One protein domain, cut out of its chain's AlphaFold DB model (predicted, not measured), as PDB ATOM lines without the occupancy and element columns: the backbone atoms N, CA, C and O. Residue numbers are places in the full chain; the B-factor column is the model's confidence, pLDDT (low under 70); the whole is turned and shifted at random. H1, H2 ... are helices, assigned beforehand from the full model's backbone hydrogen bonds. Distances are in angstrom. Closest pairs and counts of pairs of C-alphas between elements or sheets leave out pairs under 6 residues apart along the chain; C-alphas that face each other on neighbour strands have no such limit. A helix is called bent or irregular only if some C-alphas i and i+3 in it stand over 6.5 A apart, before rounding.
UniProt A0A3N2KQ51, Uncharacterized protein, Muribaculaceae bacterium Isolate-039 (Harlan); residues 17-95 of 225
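Overview. This is residues 17 to 95 of the 225 residues of an uncharacterized protein of Muribaculaceae bacterium Isolate-039 (Harlan) (UniProt A0A3N2KQ51). In this elongated all-helix domain the longest helix, H2, is crossed at nearly a right angle by H4, which packs on it, and H1 and the loop of residues 52 to 64 lie toward the two ends of the long axis. H3 packs on H4 near the last part of H2, while H1 is set more loosely near the first part of H2, and the long loop of residues 52 to 64 reaches out at the H3 end. The printed part has 79 residues, with four named helices in the order H1, H2, H3, H4 and no named strand. It is compact, with a radius of gyration of the C-alphas of 13.1 A, and its C-alphas span 38 by 23 by 18 A.

Along the chain. H2, residues 35 to 51, is 24.6 A from first to last C-alpha; it begins at C-alpha 35, (90.446, 150.328, 93.805), and ends at C-alpha 51, (107.955, 163.088, 105.369). H4, residues 81 to 95, is 21.3 A long and ends at C-alpha 95, (96.714, 165.365, 105.542). H1, residues 18 to 27, is 14.8 A long and begins at C-alpha 18, (89.038, 164.313, 94.736). H3, residues 65 to 72, is 10.7 A long. No helix is bent or irregular.

Arrangement. H2 and H4 touch, with the C-alphas of Met 44 and Ala 91 closest at 4.6 A, and their lines are about perpendicular at 79 degrees. H3 and H4 touch; their closest C-alphas are those of Ile 69 and Ala 84, 5.6 A apart. They run opposite ways at a steep tilt of 69 degrees, only just short of about perpendicular. H2 and H3 are close but not clearly touching, with the C-alphas of Val 47 and Ile 68 closest at 6.8 A; they run opposite ways at a steep tilt of 38 degrees. H1 is close to H2 but not clearly touching, the closest C-alphas being those of Ile 21 and Glu 37 at 6.9 A; their lines are only just about perpendicular, at 72 degrees. H1 and H4 are close but not clearly touching, with the C-alphas of Glu 22 and Phe 94 closest at 7.2 A, and run the same way at a shallow tilt of 28 degrees. H1 and H3 are apart. In H2, H3 and H4 every O i to N i+4 pair is within hydrogen-bond range; in H1 3 of 6 are, beside 6 of 7 O i to N i+3 pairs.

Size, cuts and confidence. The two C-alphas farthest apart, those of Ser 32 and Asn 60, are 38.5 A from each other. The printed part has no cut. The link from H2 to H3, 13 residues, is long; those from H1 to H2 and from H3 to H4 are short. The mean pLDDT of the printed part is 84.2, and residues 25 to 28 and residue 54 are under 70.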
ATOM      1  N   ASP A  17      88.184 161.061  91.447       77.94
ATOM      2  CA  ASP A  17      87.362 162.098  92.076       77.94
ATOM      3  C   ASP A  17      87.950 162.516  93.436       77.94
ATOM      4  O   ASP A  17      87.899 161.782  94.427       77.94
ATOM      5  N   SER A  18      88.491 163.737  93.501       72.19
ATOM      6  CA  SER A  18      89.038 164.313  94.736       72.19
ATOM      7  C   SER A  18      88.017 164.374  95.873       72.19
ATOM      8  O   SER A  18      88.395 164.212  97.032       72.19
ATOM      9  N   HIS A  19      86.726 164.535  95.572       78.00
ATOM     10  CA  HIS A  19      85.687 164.664  96.593       78.00
ATOM     11  C   HIS A  19      85.404 163.341  97.312       78.00
ATOM     12  O   HIS A  19      85.046 163.351  98.493       78.00
ATOM     13  N   GLN A  20      85.559 162.194  96.636       76.31
ATOM     14  CA  GLN A  20      85.432 160.885  97.289       76.31
ATOM     15  C   GLN A  20      86.583 160.641  98.260       76.31
ATOM     16  O   GLN A  20      86.363 160.162  99.371       76.31
ATOM     17  N   ILE A  21      87.791 161.051  97.876       77.12
ATOM     18  CA  ILE A  21      88.976 160.945  98.724       77.12
ATOM     19  C   ILE A  21      88.839 161.866  99.943       77.12
ATOM     20  O   ILE A  21      89.036 161.422 101.070       77.12
ATOM     21  N   GLU A  22      88.407 163.115  99.763       75.69
ATOM     22  CA  GLU A  22      88.130 164.051 100.867       75.69
ATOM     23  C   GLU A  22      87.041 163.559 101.825       75.69
ATOM     24  O   GLU A  22      87.089 163.847 103.023       75.69
ATOM     25  N   ARG A  23      86.079 162.761 101.345       73.81
ATOM     26  CA  ARG A  23      85.037 162.172 102.197       73.81
ATOM     27  C   ARG A  23      85.615 161.245 103.269       73.81
ATOM     28  O   ARG A  23      85.055 161.209 104.364       73.81
ATOM     29  N   ILE A  24      86.757 160.599 103.010       77.81
ATOM     30  CA  ILE A  24      87.479 159.770 103.993       77.81
ATOM     31  C   ILE A  24      87.814 160.584 105.248       77.81
ATOM     32  O   ILE A  24      87.715 160.057 106.351       77.81
ATOM     33  N   LEU A  25      88.158 161.873 105.119       67.12
ATOM     34  CA  LEU A  25      88.460 162.725 106.280       67.12
ATOM     35  C   LEU A  25      87.246 162.903 107.203       67.12
ATOM     36  O   LEU A  25      87.414 163.114 108.400       67.12
ATOM     37  N   LYS A  26      86.029 162.805 106.657       65.75
ATOM     38  CA  LYS A  26      84.778 162.969 107.408       65.75
ATOM     39  C   LYS A  26      84.244 161.653 107.967       65.75
ATOM     40  O   LYS A  26      83.671 161.654 109.050       65.75
ATOM     41  N   THR A  27      84.382 160.551 107.230       69.31
ATOM     42  CA  THR A  27      83.766 159.260 107.588       69.31
ATOM     43  C   THR A  27      84.749 158.241 108.157       69.31
ATOM     44  O   THR A  27      84.324 157.327 108.855       69.31
ATOM     45  N   GLY A  28      86.048 158.376 107.875       67.75
ATOM     46  CA  GLY A  28      87.087 157.421 108.269       67.75
ATOM     47  C   GLY A  28      87.020 156.067 107.552       67.75
ATOM     48  O   GLY A  28      87.744 155.151 107.933       67.75
ATOM     49  N   ASP A  29      86.163 155.925 106.537       77.12
ATOM     50  CA  ASP A  29      85.926 154.663 105.835       77.12
ATOM     51  C   ASP A  29      86.693 154.605 104.503       77.12
ATOM     52  O   ASP A  29      86.555 155.480 103.649       77.12
ATOM     53  N   LEU A  30      87.510 153.559 104.337       75.19
ATOM     54  CA  LEU A  30      88.285 153.281 103.122       75.19
ATOM     55  C   LEU A  30      87.576 152.290 102.186       75.19
ATOM     56  O   LEU A  30      87.983 152.141 101.028       75.19
ATOM     57  N   GLU A  31      86.536 151.596 102.659       77.44
ATOM     58  CA  GLU A  31      85.822 150.591 101.869       77.44
ATOM     59  C   GLU A  31      84.881 151.210 100.836       77.44
ATOM     60  O   GLU A  31      84.576 150.572  99.830       77.44
ATOM     61  N   SER A  32      84.512 152.480 101.007       79.31
ATOM     62  CA  SER A  32      83.726 153.225 100.022       79.31
ATOM     63  C   SER A  32      84.510 153.650  98.774       79.31
ATOM     64  O   SER A  32      83.897 154.135  97.828       79.31
ATOM     65  N   LEU A  33      85.842 153.515  98.768       82.19
ATOM     66  CA  LEU A  33      86.695 153.943  97.655       82.19
ATOM     67  C   LEU A  33      86.803 152.879  96.568       82.19
ATOM     68  O   LEU A  33      86.955 151.684  96.848       82.19
ATOM     69  N   THR A  34      86.870 153.330  95.320       86.19
ATOM     70  CA  THR A  34      87.259 152.473  94.203       86.19
ATOM     71  C   THR A  34      88.703 151.967  94.372       86.19
ATOM     72  O   THR A  34      89.524 152.591  95.056       86.19
ATOM     73  N   PRO A  35      89.081 150.847  93.724       85.25
ATOM     74  CA  PRO A  35      90.446 150.328  93.805       85.25
ATOM     75  C   PRO A  35      91.529 151.342  93.401       85.25
ATOM     76  O   PRO A  35      92.599 151.362  94.008       85.25
ATOM     77  N   ALA A  36      91.247 152.201  92.413       83.81
ATOM     78  CA  ALA A  36      92.182 153.223  91.941       83.81
ATOM     79  C   ALA A  36      92.364 154.362  92.961       83.81
ATOM     80  O   ALA A  36      93.493 154.770  93.232       83.81
ATOM     81  N   GLU A  37      91.278 154.833  93.577       85.00
ATOM     82  CA  GLU A  37      91.326 155.854  94.634       85.00
ATOM     83  C   GLU A  37      92.042 155.339  95.880       85.00
ATOM     84  O   GLU A  37      92.836 156.061  96.483       85.00
ATOM     85  N   ARG A  38      91.835 154.066  96.235       86.00
ATOM     86  CA  ARG A  38      92.550 153.418  97.340       86.00
ATOM     87  C   ARG A  38      94.052 153.333  97.065       86.00
ATOM     88  O   ARG A  38      94.857 153.596  97.956       86.00
ATOM     89  N   GLU A  39      94.452 152.999  95.837       86.38
ATOM     90  CA  GLU A  39      95.864 153.000  95.434       86.38
ATOM     91  C   GLU A  39      96.466 154.414  95.502       86.38
ATOM     92  O   GLU A  39      97.563 154.595  96.035       86.38
ATOM     93  N   TYR A  40      95.721 155.429  95.054       89.56
ATOM     94  CA  TYR A  40      96.128 156.830  95.157       89.56
ATOM     95  C   TYR A  40      96.293 157.288  96.611       89.56
ATOM     96  O   TYR A  40      97.316 157.872  96.974       89.56
ATOM     97  N   PHE A  41      95.330 156.959  97.472       88.31
ATOM     98  CA  PHE A  41      95.394 157.232  98.904       88.31
ATOM     99  C   PHE A  41      96.625 156.585  99.553       88.31
ATOM    100  O   PHE A  41      97.359 157.252 100.282       88.31
ATOM    101  N   ASN A  42      96.930 155.328  99.218       89.81
ATOM    102  CA  ASN A  42      98.124 154.633  99.711       89.81
ATOM    103  C   ASN A  42      99.432 155.327  99.286       89.81
ATOM    104  O   ASN A  42     100.396 155.374 100.055       89.81
ATOM    105  N   LEU A  43      99.482 155.896  98.076       92.06
ATOM    106  CA  LEU A  43     100.624 156.701  97.636       92.06
ATOM    107  C   LEU A  43     100.752 157.992  98.456       92.06
ATOM    108  O   LEU A  43     101.865 158.370  98.833       92.06
ATOM    109  N   MET A  44      99.638 158.652  98.778       91.69
ATOM    110  CA  MET A  44      99.651 159.827  99.649       91.69
ATOM    111  C   MET A  44     100.082 159.471 101.082       91.69
ATOM    112  O   MET A  44     100.894 160.187 101.677       91.69
ATOM    113  N   GLU A  45      99.615 158.348 101.635       89.94
ATOM    114  CA  GLU A  45     100.064 157.835 102.937       89.94
ATOM    115  C   GLU A  45     101.567 157.553 102.959       89.94
ATOM    116  O   GLU A  45     102.253 157.909 103.920       89.94
ATOM    117  N   LEU A  46     102.106 156.968 101.886       91.19
ATOM    118  CA  LEU A  46     103.543 156.763 101.735       91.19
ATOM    119  C   LEU A  46     104.298 158.096 101.788       91.19
ATOM    120  O   LEU A  46     105.303 158.201 102.495       91.19
ATOM    121  N   VAL A  47     103.823 159.122 101.072       91.75
ATOM    122  CA  VAL A  47     104.419 160.467 101.113       91.75
ATOM    123  C   VAL A  47     104.395 161.025 102.535       91.75
ATOM    124  O   VAL A  47     105.433 161.489 103.022       91.75
ATOM    125  N   ARG A  48     103.252 160.943 103.226       91.25
ATOM    126  CA  ARG A  48     103.106 161.377 104.623       91.25
ATOM    127  C   ARG A  48     104.093 160.647 105.534       91.25
ATOM    128  O   ARG A  48     104.814 161.290 106.299       91.25
ATOM    129  N   GLY A  49     104.172 159.324 105.415       87.38
ATOM    130  CA  GLY A  49     105.042 158.469 106.216       87.38
ATOM    131  C   GLY A  49     106.530 158.706 105.964       87.38
ATOM    132  O   GLY A  49     107.318 158.683 106.908       87.38
ATOM    133  N   LEU A  50     106.936 158.975 104.718       87.75
ATOM    134  CA  LEU A  50     108.312 159.363 104.404       87.75
ATOM    135  C   LEU A  50     108.638 160.736 104.996       87.75
ATOM    136  O   LEU A  50     109.682 160.883 105.619       87.75
ATOM    137  N   ARG A  51     107.740 161.720 104.868       86.31
ATOM    138  CA  ARG A  51     107.955 163.088 105.369       86.31
ATOM    139  C   ARG A  51     108.043 163.174 106.893       86.31
ATOM    140  O   ARG A  51     108.727 164.051 107.408       86.31
ATOM    141  N   ALA A  52     107.383 162.266 107.606       82.06
ATOM    142  CA  ALA A  52     107.492 162.161 109.060       82.06
ATOM    143  C   ALA A  52     108.866 161.644 109.533       82.06
ATOM    144  O   ALA A  52     109.177 161.725 110.720       82.06
ATOM    145  N   ARG A  53     109.698 161.102 108.632       78.56
ATOM    146  CA  ARG A  53     111.026 160.572 108.962       78.56
ATOM    147  C   ARG A  53     112.112 161.607 108.692       78.56
ATOM    148  O   ARG A  53     112.083 162.317 107.695       78.56
ATOM    149  N   MET A  54     113.139 161.603 109.539       68.81
ATOM    150  CA  MET A  54     114.352 162.394 109.313       68.81
ATOM    151  C   MET A  54     115.243 161.776 108.220       68.81
ATOM    152  O   MET A  54     115.829 162.488 107.408       68.81
ATOM    153  N   MET A  55     115.298 160.440 108.164       75.12
ATOM    154  CA  MET A  55     116.121 159.676 107.224       75.12
ATOM    155  C   MET A  55     115.261 158.766 106.340       75.12
ATOM    156  O   MET A  55     114.262 158.198 106.785       75.12
ATOM    157  N   MET A  56     115.668 158.607 105.081       76.75
ATOM    158  CA  MET A  56     115.081 157.654 104.143       76.75
ATOM    159  C   MET A  56     115.198 156.225 104.700       76.75
ATOM    160  O   MET A  56     116.127 155.936 105.465       76.75
ATOM    161  N   PRO A  57     114.304 155.303 104.300       70.62
ATOM    162  CA  PRO A  57     114.440 153.890 104.637       70.62
ATOM    163  C   PRO A  57     115.850 153.377 104.300       70.62
ATOM    164  O   PRO A  57     116.326 153.560 103.181       70.62
ATOM    165  N   GLY A  58     116.531 152.791 105.289       70.38
ATOM    166  CA  GLY A  58     117.934 152.371 105.178       70.38
ATOM    167  C   GLY A  58     118.969 153.359 105.732       70.38
ATOM    168  O   GLY A  58     120.152 153.073 105.651       70.38
ATOM    169  N   GLY A  59     118.562 154.506 106.293       72.94
ATOM    170  CA  GLY A  59     119.414 155.343 107.158       72.94
ATOM    171  C   GLY A  59     120.518 156.154 106.468       72.94
ATOM    172  O   GLY A  59     121.225 156.895 107.138       72.94
ATOM    173  N   ASN A  60     120.652 156.072 105.143       71.44
ATOM    174  CA  ASN A  60     121.810 156.631 104.431       71.44
ATOM    175  C   ASN A  60     121.619 158.062 103.902       71.44
ATOM    176  O   ASN A  60     122.578 158.686 103.452       71.44
ATOM    177  N   ARG A  61     120.386 158.584 103.875       76.50
ATOM    178  CA  ARG A  61     120.067 159.901 103.293       76.50
ATOM    179  C   ARG A  61     118.959 160.599 104.065       76.50
ATOM    180  O   ARG A  61     118.002 159.940 104.454       76.50
ATOM    181  N   ILE A  62     119.054 161.920 104.199       77.06
ATOM    182  CA  ILE A  62     117.983 162.761 104.753       77.06
ATOM    183  C   ILE A  62     116.772 162.724 103.816       77.06
ATOM    184  O   ILE A  62     116.922 162.738 102.587       77.06
ATOM    185  N   VAL A  63     115.568 162.676 104.385       85.06
ATOM    186  CA  VAL A  63     114.339 162.782 103.596       85.06
ATOM    187  C   VAL A  63     114.198 164.207 103.073       85.06
ATOM    188  O   VAL A  63     114.148 165.172 103.827       85.06
ATOM    189  N   THR A  64     114.093 164.342 101.755       89.44
ATOM    190  CA  THR A  64     113.809 165.615 101.084       89.44
ATOM    191  C   THR A  64     112.650 165.433 100.114       89.44
ATOM    192  O   THR A  64     112.400 164.318  99.649       89.44
ATOM    193  N   LYS A  65     111.973 166.527  99.738       89.62
ATOM    194  CA  LYS A  65     110.934 166.506  98.689       89.62
ATOM    195  C   LYS A  65     111.438 165.825  97.411       89.62
ATOM    196  O   LYS A  65     110.769 164.952  96.872       89.62
ATOM    197  N   ALA A  66     112.645 166.178  96.963       90.44
ATOM    198  CA  ALA A  66     113.267 165.571  95.787       90.44
ATOM    199  C   ALA A  66     113.529 164.063  95.970       90.44
ATOM    200  O   ALA A  66     113.323 163.284  95.042       90.44
ATOM    201  N   GLY A  67     113.939 163.641  97.171       89.31
ATOM    202  CA  GLY A  67     114.110 162.228  97.515       89.31
ATOM    203  C   GLY A  67     112.803 161.439  97.447       89.31
ATOM    204  O   GLY A  67     112.781 160.358  96.864       89.31
ATOM    205  N   ILE A  68     111.709 162.002  97.967       91.38
ATOM    206  CA  ILE A  68     110.373 161.390  97.907       91.38
ATOM    207  C   ILE A  68     109.895 161.285  96.454       91.38
ATOM    208  O   ILE A  68     109.504 160.205  96.021       91.38
ATOM    209  N   ILE A  69     110.010 162.363  95.670       94.06
ATOM    210  CA  ILE A  69     109.665 162.349  94.238       94.06
ATOM    211  C   ILE A  69     110.480 161.278  93.499       94.06
ATOM    212  O   ILE A  69     109.936 160.543  92.682       94.06
ATOM    213  N   LYS A  70     111.774 161.128  93.808       93.25
ATOM    214  CA  LYS A  70     112.612 160.086  93.201       93.25
ATOM    215  C   LYS A  70     112.143 158.670  93.554       93.25
ATOM    216  O   LYS A  70     112.226 157.794  92.699       93.25
ATOM    217  N   VAL A  71     111.655 158.439  94.774       91.38
ATOM    218  CA  VAL A  71     111.059 157.149  95.163       91.38
ATOM    219  C   VAL A  71     109.782 156.888  94.373       91.38
ATOM    220  O   VAL A  71     109.660 155.819  93.785       91.38
ATOM    221  N   LEU A  72     108.885 157.867  94.282       92.25
ATOM    222  CA  LEU A  72     107.643 157.763  93.506       92.25
ATOM    223  C   LEU A  72     107.895 157.477  92.015       92.25
ATOM    224  O   LEU A  72     107.136 156.753  91.381       92.25
ATOM    225  N   LYS A  73     108.993 157.995  91.460       93.50
ATOM    226  CA  LYS A  73     109.412 157.741  90.072       93.50
ATOM    227  C   LYS A  73     110.201 156.443  89.876       93.50
ATOM    228  O   LYS A  73     110.538 156.112  88.746       93.50
ATOM    229  N   SER A  74     110.581 155.750  90.950       89.75
ATOM    230  CA  SER A  74     111.364 154.513  90.845       89.75
ATOM    231  C   SER A  74     110.554 153.392  90.201       89.75
ATOM    232  O   SER A  74     109.328 153.413  90.268       89.75
ATOM    233  N   ASP A  75     111.226 152.362  89.686       83.81
ATOM    234  CA  ASP A  75     110.600 151.187  89.050       83.81
ATOM    235  C   ASP A  75     109.579 150.451  89.938       83.81
ATOM    236  O   ASP A  75     108.839 149.593  89.463       83.81
ATOM    237  N   VAL A  76     109.561 150.742  91.243       83.88
ATOM    238  CA  VAL A  76     108.577 150.198  92.186       83.88
ATOM    239  C   VAL A  76     107.191 150.799  91.953       83.88
ATOM    240  O   VAL A  76     106.211 150.067  92.013       83.88
ATOM    241  N   TYR A  77     107.118 152.107  91.693       86.19
ATOM    242  CA  TYR A  77     105.860 152.852  91.570       86.19
ATOM    243  C   TYR A  77     105.627 153.356  90.139       86.19
ATOM    244  O   TYR A  77     104.493 153.385  89.674       86.19
ATOM    245  N   GLY A  78     106.695 153.677  89.403       88.31
ATOM    246  CA  GLY A  78     106.656 153.961  87.969       88.31
ATOM    247  C   GLY A  78     105.972 155.274  87.588       88.31
ATOM    248  O   GLY A  78     105.533 155.410  86.448       88.31
ATOM    249  N   LEU A  79     105.860 156.237  88.510       92.38
ATOM    250  CA  LEU A  79     105.166 157.498  88.245       92.38
ATOM    251  C   LEU A  79     105.985 158.441  87.358       92.38
ATOM    252  O   LEU A  79     107.209 158.540  87.473       92.38
ATOM    253  N   SER A  80     105.289 159.209  86.515       92.25
ATOM    254  CA  SER A  80     105.890 160.343  85.806       92.25
ATOM    255  C   SER A  80     106.256 161.477  86.778       92.25
ATOM    256  O   SER A  80     105.787 161.522  87.916       92.25
ATOM    257  N   ASP A  81     107.097 162.426  86.345       91.38
ATOM    258  CA  ASP A  81     107.486 163.562  87.200       91.38
ATOM    259  C   ASP A  81     106.278 164.405  87.632       91.38
ATOM    260  O   ASP A  81     106.171 164.787  88.797       91.38
ATOM    261  N   TRP A  82     105.349 164.640  86.704       93.00
ATOM    262  CA  TRP A  82     104.109 165.359  86.973       93.00
ATOM    263  C   TRP A  82     103.229 164.603  87.979       93.00
ATOM    264  O   TRP A  82     102.834 165.189  88.986       93.00
ATOM    265  N   MET A  83     103.015 163.296  87.783       92.19
ATOM    266  CA  MET A  83     102.225 162.463  88.702       92.19
ATOM    267  C   MET A  83     102.825 162.449  90.110       92.19
ATOM    268  O   MET A  83     102.125 162.696  91.087       92.19
ATOM    269  N   ALA A  84     104.136 162.226  90.231       93.06
ATOM    270  CA  ALA A  84     104.819 162.189  91.522       93.06
ATOM    271  C   ALA A  84     104.719 163.525  92.278       93.06
ATOM    272  O   ALA A  84     104.561 163.543  93.500       93.06
ATOM    273  N   ARG A  85     104.797 164.656  91.563       93.75
ATOM    274  CA  ARG A  85     104.596 165.987  92.154       93.75
ATOM    275  C   ARG A  85     103.152 166.209  92.584       93.75
ATOM    276  O   ARG A  85     102.957 166.791  93.646       93.75
ATOM    277  N   ARG A  86     102.181 165.751  91.789       92.44
ATOM    278  CA  ARG A  86     100.754 165.837  92.117       92.44
ATOM    279  C   ARG A  86     100.440 165.061  93.395       92.44
ATOM    280  O   ARG A  86     100.022 165.684  94.358       92.44
ATOM    281  N   VAL A  87     100.807 163.777  93.466       92.44
ATOM    282  CA  VAL A  87     100.661 162.946  94.684       92.44
ATOM    283  C   VAL A  87     101.293 163.624  95.897       92.44
ATOM    284  O   VAL A  87     100.717 163.633  96.980       92.44
ATOM    285  N   TYR A  88     102.489 164.199  95.736       93.00
ATOM    286  CA  TYR A  88     103.167 164.880  96.833       93.00
ATOM    287  C   TYR A  88     102.389 166.103  97.340       93.00
ATOM    288  O   TYR A  88     102.272 166.289  98.550       93.00
ATOM    289  N   SER A  89     101.902 166.952  96.432       90.62
ATOM    290  CA  SER A  89     101.124 168.143  96.787       90.62
ATOM    291  C   SER A  89      99.778 167.767  97.399       90.62
ATOM    292  O   SER A  89      99.428 168.294  98.452       90.62
ATOM    293  N   ASP A  90      99.078 166.810  96.796       89.88
ATOM    294  CA  ASP A  90      97.768 166.353  97.255       89.88
ATOM    295  C   ASP A  90      97.880 165.707  98.638       89.88
ATOM    296  O   ASP A  90      97.078 166.016  99.505       89.88
ATOM    297  N   ALA A  91      98.937 164.936  98.918       89.94
ATOM    298  CA  ALA A  91      99.190 164.410 100.260       89.94
ATOM    299  C   ALA A  91      99.370 165.519 101.310       89.94
ATOM    300  O   ALA A  91      98.938 165.371 102.452       89.94
ATOM    301  N   LEU A  92     100.028 166.629 100.957       86.38
ATOM    302  CA  LEU A  92     100.186 167.744 101.890       86.38
ATOM    303  C   LEU A  92      98.855 168.431 102.167       86.38
ATOM    304  O   LEU A  92      98.517 168.632 103.331       86.38
ATOM    305  N   ASN A  93      98.114 168.753 101.111       86.56
ATOM    306  CA  ASN A  93      96.815 169.398 101.238       86.56
ATOM    307  C   ASN A  93      95.834 168.483 101.975       86.56
ATOM    308  O   ASN A  93      95.166 168.928 102.888       86.56
ATOM    309  N   PHE A  94      95.811 167.192 101.664       85.00
ATOM    310  CA  PHE A  94      94.882 166.243 102.262       85.00
ATOM    311  C   PHE A  94      95.149 165.997 103.755       85.00
ATOM    312  O   PHE A  94      94.229 166.039 104.560       85.00
ATOM    313  N   PHE A  95      96.402 165.744 104.153       83.25
ATOM    314  CA  PHE A  95      96.714 165.365 105.542       83.25
ATOM    315  C   PHE A  95      97.013 166.537 106.477       83.25
ATOM    316  O   PHE A  95      97.088 166.334 107.689       83.25
TER     317      PHE A  95